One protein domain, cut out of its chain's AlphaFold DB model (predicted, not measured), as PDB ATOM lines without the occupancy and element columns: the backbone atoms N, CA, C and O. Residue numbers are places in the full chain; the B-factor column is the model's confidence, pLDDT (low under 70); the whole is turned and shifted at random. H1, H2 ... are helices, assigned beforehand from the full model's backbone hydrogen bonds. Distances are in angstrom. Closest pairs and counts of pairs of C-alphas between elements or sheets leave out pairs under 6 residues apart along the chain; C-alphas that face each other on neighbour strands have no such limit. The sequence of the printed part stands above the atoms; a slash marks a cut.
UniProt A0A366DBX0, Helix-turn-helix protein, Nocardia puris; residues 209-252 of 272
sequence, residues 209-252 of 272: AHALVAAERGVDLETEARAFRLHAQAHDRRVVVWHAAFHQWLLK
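This is residues 209 to 252 of the 272 residues of the protein "Helix-turn-helix protein" of Nocardia puris (UniProt A0A366DBX0). Two short helices, H1 and H3, lie side by side and nearly parallel on one side of a longer helix, H2. H3 crosses H2 over residues 224 to 228, while H1 meets H2 at its first residue, Leu 221; past H3, the rest of H2 runs on to a loop, residues 235 to 241, that folds back to H3. The printed part has 44 residues with three named helices, in the order H1, H2, H3, and no named strand; its class is all helix. The whole is compact, with a radius of gyration of the C-alphas of 10.3 A, yet elongated in outline, spanning 29 by 19 by 14 A.

H1 is residues 209 to 217, 12.8 A from first to last C-alpha. It begins at C-alpha 209, at (24.105, -1.030, -54.365). After three residues comes H2, residues 221 to 234, the longest helix with 14 residues and 19.9 A from first to last C-alpha; its last C-alpha, 234, is at (20.691, -12.165, -31.677). Seven residues further on comes H3, residues 242 to 250, which measures 12.5 A and ends at C-alpha 250, at (28.602, -0.861, -44.039).

H1 and H2 only just touch, with 3 pairs of C-alphas within 8 A, and H2 does so with residue 221 alone. Their closest C-alphas are those of Ala 214 and Leu 221, 5.7 A apart. They run opposite ways at a steep tilt of 69 degrees, only just short of about perpendicular. H2 touches H3 with residues 224 to 228 alone, the closest C-alphas being those of Phe 228 and Phe 246, 7.2 A apart. These two run opposite ways at a steep tilt of 63 degrees. H1 and H3 touch, and their closest C-alphas, those of His 210 and His 247, are 6.6 A apart. They run the same way at a shallow tilt of 7 degrees. In H1, H2 and H3, every O i to N i+4 pair is within hydrogen-bond range.

The two C-alphas farthest apart are those of Glu 216 and Asp 236, at 29.7 A. The first and last printed C-alphas, those of Ala 209 and Lys 252, are 16.2 A apart. The printed part has no cut. The link from H1 to H2 is tight, and the one from H2 to H3, seven residues, is short. The mean pLDDT of the printed part is 87.2, and no printed residue is under 70.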
ATOM      1  N   ALA A 209      23.823  -2.307 -55.024       83.19
ATOM      2  CA  ALA A 209      24.105  -1.030 -54.365       83.19
ATOM      3  C   ALA A 209      24.962  -1.178 -53.089       83.19
ATOM      4  O   ALA A 209      25.749  -0.293 -52.766       83.19
ATOM      5  N   HIS A 210      24.841  -2.291 -52.361       86.38
ATOM      6  CA  HIS A 210      25.698  -2.574 -51.207       86.38
ATOM      7  C   HIS A 210      27.087  -3.044 -51.632       86.38
ATOM      8  O   HIS A 210      28.056  -2.711 -50.956       86.38
ATOM      9  N   ALA A 211      27.194  -3.768 -52.752       87.56
ATOM     10  CA  ALA A 211      28.478  -4.169 -53.315       87.56
ATOM     11  C   ALA A 211      29.320  -2.953 -53.716       87.56
ATOM     12  O   ALA A 211      30.502  -2.908 -53.391       87.56
ATOM     13  N   LEU A 212      28.699  -1.931 -54.319       86.75
ATOM     14  CA  LEU A 212      29.371  -0.668 -54.644       86.75
ATOM     15  C   LEU A 212      29.923   0.029 -53.391       86.75
ATOM     16  O   LEU A 212      31.088   0.409 -53.354       86.75
ATOM     17  N   VAL A 213      29.109   0.133 -52.337       84.19
ATOM     18  CA  VAL A 213      29.498   0.788 -51.073       84.19
ATOM     19  C   VAL A 213      30.578  -0.003 -50.330       84.19
ATOM     20  O   VAL A 213      31.475   0.581 -49.725       84.19
ATOM     21  N   ALA A 214      30.508  -1.334 -50.370       88.00
ATOM     22  CA  ALA A 214      31.521  -2.205 -49.783       88.00
ATOM     23  C   ALA A 214      32.852  -2.107 -50.544       88.00
ATOM     24  O   ALA A 214      33.905  -1.996 -49.915       88.00
ATOM     25  N   ALA A 215      32.805  -2.056 -51.880       86.44
ATOM     26  CA  ALA A 215      33.979  -1.878 -52.730       86.44
ATOM     27  C   ALA A 215      34.655  -0.518 -52.505       86.44
ATOM     28  O   ALA A 215      35.870  -0.472 -52.318       86.44
ATOM     29  N   GLU A 216      33.881   0.570 -52.440       85.44
ATOM     30  CA  GLU A 216      34.391   1.917 -52.143       85.44
ATOM     31  C   GLU A 216      35.126   1.966 -50.795       85.44
ATOM     32  O   GLU A 216      36.128   2.663 -50.640       85.44
ATOM     33  N   ARG A 217      34.656   1.186 -49.817       84.31
ATOM     34  CA  ARG A 217      35.216   1.156 -48.463       84.31
ATOM     35  C   ARG A 217      36.268   0.080 -48.236       84.31
ATOM     36  O   ARG A 217      36.856   0.066 -47.161       84.31
ATOM     37  N   GLY A 218      36.513  -0.813 -49.195       86.25
ATOM     38  CA  GLY A 218      37.420  -1.950 -49.011       86.25
ATOM     39  C   GLY A 218      36.944  -2.933 -47.933       86.25
ATOM     40  O   GLY A 218      37.753  -3.473 -47.179       86.25
ATOM     41  N   VAL A 219      35.630  -3.127 -47.823       86.31
ATOM     42  CA  VAL A 219      34.988  -4.031 -46.859       86.31
ATOM     43  C   VAL A 219      34.475  -5.270 -47.595       86.31
ATOM     44  O   VAL A 219      33.930  -5.157 -48.691       86.31
ATOM     45  N   ASP A 220      34.629  -6.455 -47.000       90.56
ATOM     46  CA  ASP A 220      34.103  -7.692 -47.587       90.56
ATOM     47  C   ASP A 220      32.585  -7.805 -47.381       90.56
ATOM     48  O   ASP A 220      32.096  -8.004 -46.264       90.56
ATOM     49  N   LEU A 221      31.834  -7.689 -48.479       88.31
ATOM     50  CA  LEU A 221      30.374  -7.638 -48.469       88.31
ATOM     51  C   LEU A 221      29.745  -8.881 -47.828       88.31
ATOM     52  O   LEU A 221      28.781  -8.755 -47.072       88.31
ATOM     53  N   GLU A 222      30.264 -10.071 -48.131       87.25
ATOM     54  CA  GLU A 222      29.652 -11.328 -47.691       87.25
ATOM     55  C   GLU A 222      29.888 -11.570 -46.196       87.25
ATOM     56  O   GLU A 222      28.974 -11.980 -45.470       87.25
ATOM     57  N   THR A 223      31.090 -11.257 -45.702       86.94
ATOM     58  CA  THR A 223      31.393 -11.333 -44.269       86.94
ATOM     59  C   THR A 223      30.526 -10.365 -43.468       86.94
ATOM     60  O   THR A 223      29.913 -10.778 -42.477       86.94
ATOM     61  N   GLU A 224      30.372  -9.121 -43.926       90.31
ATOM     62  CA  GLU A 224      29.503  -8.153 -43.254       90.31
ATOM     63  C   GLU A 224      28.022  -8.525 -43.340       90.31
ATOM     64  O   GLU A 224      27.285  -8.355 -42.369       90.31
ATOM     65  N   ALA A 225      27.563  -9.084 -44.463       91.88
ATOM     66  CA  ALA A 225      26.192  -9.564 -44.598       91.88
ATOM     67  C   ALA A 225      25.891 -10.703 -43.614       91.88
ATOM     68  O   ALA A 225      24.826 -10.729 -42.991       91.88
ATOM     69  N   ARG A 226      26.839 -11.628 -43.421       89.50
ATOM     70  CA  ARG A 226      26.726 -12.705 -42.430       89.50
ATOM     71  C   ARG A 226      26.706 -12.159 -41.004       89.50
ATOM     72  O   ARG A 226      25.825 -12.536 -40.229       89.50
ATOM     73  N   ALA A 227      27.617 -11.242 -40.678       86.38
ATOM     74  CA  ALA A 227      27.666 -10.588 -39.372       86.38
ATOM     75  C   ALA A 227      26.366  -9.821 -39.076       86.38
ATOM     76  O   ALA A 227      25.805  -9.929 -37.983       86.38
ATOM     77  N   PHE A 228      25.825  -9.126 -40.078       91.31
ATOM     78  CA  PHE A 228      24.568  -8.396 -39.974       91.31
ATOM     79  C   PHE A 228      23.365  -9.313 -39.716       91.31
ATOM     80  O   PHE A 228      22.535  -8.994 -38.861       91.31
ATOM     81  N   ARG A 229      23.272 -10.467 -40.394       91.44
ATOM     82  CA  ARG A 229      22.213 -11.469 -40.149       91.44
ATOM     83  C   ARG A 229      22.272 -12.014 -38.723       91.44
ATOM     84  O   ARG A 229      21.249 -12.024 -38.036       91.44
ATOM     85  N   LEU A 230      23.461 -12.409 -38.261       87.06
ATOM     86  CA  LEU A 230      23.654 -12.930 -36.905       87.06
ATOM     87  C   LEU A 230      23.288 -11.877 -35.853       87.06
ATOM     88  O   LEU A 230      22.583 -12.171 -34.891       87.06
ATOM     89  N   HIS A 231      23.693 -10.626 -36.077       85.94
ATOM     90  CA  HIS A 231      23.336  -9.508 -35.210       85.94
ATOM     91  C   HIS A 231      21.820  -9.248 -35.202       85.94
ATOM     92  O   HIS A 231      21.222  -9.053 -34.144       85.94
ATOM     93  N   ALA A 232      21.161  -9.272 -36.362       91.69
ATOM     94  CA  ALA A 232      19.712  -9.103 -36.438       91.69
ATOM     95  C   ALA A 232      18.960 -10.199 -35.664       91.69
ATOM     96  O   ALA A 232      17.989  -9.888 -34.970       91.69
ATOM     97  N   GLN A 233      19.431 -11.447 -35.751       88.25
ATOM     98  CA  GLN A 233      18.863 -12.591 -35.039       88.25
ATOM     99  C   GLN A 233      19.091 -12.500 -33.526       88.25
ATOM    100  O   GLN A 233      18.133 -12.615 -32.763       88.25
ATOM    101  N   ALA A 234      20.329 -12.243 -33.092       82.00
ATOM    102  CA  ALA A 234      20.691 -12.165 -31.677       82.00
ATOM    103  C   ALA A 234      19.927 -11.060 -30.930       82.00
ATOM    104  O   ALA A 234      19.588 -11.217 -29.760       82.00
ATOM    105  N   HIS A 235      19.619  -9.952 -31.610       83.50
ATOM    106  CA  HIS A 235      18.962  -8.792 -31.007       83.50
ATOM    107  C   HIS A 235      17.445  -8.692 -31.287       83.50
ATOM    108  O   HIS A 235      16.863  -7.646 -30.996       83.50
ATOM    109  N   ASP A 236      16.803  -9.717 -31.880       85.56
ATOM    110  CA  ASP A 236      15.420  -9.671 -32.429       85.56
ATOM    111  C   ASP A 236      15.126  -8.336 -33.141       85.56
ATOM    112  O   ASP A 236      14.103  -7.676 -32.912       85.56
ATOM    113  N   ARG A 237      16.081  -7.865 -33.956       86.00
ATOM    114  CA  ARG A 237      16.039  -6.503 -34.489       86.00
ATOM    115  C   ARG A 237      14.879  -6.374 -35.473       86.00
ATOM    116  O   ARG A 237      14.692  -7.201 -36.362       86.00
ATOM    117  N   ARG A 238      14.108  -5.294 -35.334       90.19
ATOM    118  CA  ARG A 238      12.981  -4.969 -36.216       90.19
ATOM    119  C   ARG A 238      13.211  -3.617 -36.848       90.19
ATOM    120  O   ARG A 238      13.346  -2.613 -36.147       90.19
ATOM    121  N   VAL A 239      13.239  -3.585 -38.170       86.50
ATOM    122  CA  VAL A 239      13.377  -2.344 -38.931       86.50
ATOM    123  C   VAL A 239      12.351  -2.304 -40.049       86.50
ATOM    124  O   VAL A 239      11.850  -3.324 -40.509       86.50
ATOM    125  N   VAL A 240      11.993  -1.092 -40.461       86.00
ATOM    126  CA  VAL A 240      11.017  -0.873 -41.538       86.00
ATOM    127  C   VAL A 240      11.643  -1.153 -42.909       86.00
ATOM    128  O   VAL A 240      10.969  -1.644 -43.808       86.00
ATOM    129  N   VAL A 241      12.935  -0.846 -43.070       87.69
ATOM    130  CA  VAL A 241      13.682  -1.022 -44.322       87.69
ATOM    131  C   VAL A 241      15.048  -1.630 -44.009       87.69
ATOM    132  O   VAL A 241      15.933  -0.957 -43.479       87.69
ATOM    133  N   TRP A 242      15.220  -2.909 -44.342       86.31
ATOM    134  CA  TRP A 242      16.440  -3.666 -44.048       86.31
ATOM    135  C   TRP A 242      17.655  -3.211 -44.861       86.31
ATOM    136  O   TRP A 242      18.740  -3.101 -44.299       86.31
ATOM    137  N   HIS A 243      17.475  -2.828 -46.129       88.00
ATOM    138  CA  HIS A 243      18.571  -2.300 -46.953       88.00
ATOM    139  C   HIS A 243      19.181  -1.013 -46.373       88.00
ATOM    140  O   HIS A 243      20.396  -0.883 -46.307       88.00
ATOM    141  N   ALA A 244      18.365  -0.094 -45.843       86.19
ATOM    142  CA  ALA A 244      18.872   1.124 -45.204       86.19
ATOM    143  C   ALA A 244      19.654   0.819 -43.914       86.19
ATOM    144  O   ALA A 244      20.672   1.450 -43.632       86.19
ATOM    145  N   ALA A 245      19.199  -0.170 -43.138       88.38
ATOM    146  CA  ALA A 245      19.904  -0.613 -41.941       88.38
ATOM    147  C   ALA A 245      21.255  -1.262 -42.277       88.38
ATOM    148  O   ALA A 245      22.229  -1.007 -41.572       88.38
ATOM    149  N   PHE A 246      21.322  -2.047 -43.356       91.25
ATOM    150  CA  PHE A 246      22.564  -2.664 -43.815       91.25
ATOM    151  C   PHE A 246      23.524  -1.653 -44.456       91.25
ATOM    152  O   PHE A 246      24.718  -1.686 -44.191       91.25
ATOM    153  N   HIS A 247      23.021  -0.667 -45.199       86.38
ATOM    154  CA  HIS A 247      23.852   0.434 -45.685       86.38
ATOM    155  C   HIS A 247      24.524   1.190 -44.522       86.38
ATOM    156  O   HIS A 247      25.733   1.392 -44.527       86.38
ATOM    157  N   GLN A 248      23.777   1.519 -43.462       87.56
ATOM    158  CA  GLN A 248      24.342   2.127 -42.246       87.56
ATOM    159  C   GLN A 248      25.321   1.204 -41.500       87.56
ATOM    160  O   GLN A 248      26.218   1.698 -40.817       87.56
ATOM    161  N   TRP A 249      25.161  -0.117 -41.616       91.00
ATOM    162  CA  TRP A 249      26.118  -1.096 -41.100       91.00
ATOM    163  C   TRP A 249      27.448  -1.010 -41.857       91.00
ATOM    164  O   TRP A 249      28.488  -0.827 -41.230       91.00
ATOM    165  N   LEU A 250      27.409  -1.010 -43.194       90.06
ATOM    166  CA  LEU A 250      28.602  -0.861 -44.039       90.06
ATOM    167  C   LEU A 250      29.324   0.480 -43.825       90.06
ATOM    168  O   LEU A 250      30.548   0.535 -43.894       90.06
ATOM    169  N   LEU A 251      28.598   1.556 -43.493       83.56
ATOM    170  CA  LEU A 251      29.215   2.847 -43.154       83.56
ATOM    171  C   LEU A 251      30.030   2.819 -41.846       83.56
ATOM    172  O   LEU A 251      30.871   3.695 -41.634       83.56
ATOM    173  N   LYS A 252      29.779   1.848 -40.966       80.94
ATOM    174  CA  LYS A 252      30.478   1.677 -39.682       80.94
ATOM    175  C   LYS A 252      31.462   0.511 -39.680       80.94
ATOM    176  O   LYS A 252      32.324   0.464 -38.804       80.94
TER     177      LYS A 252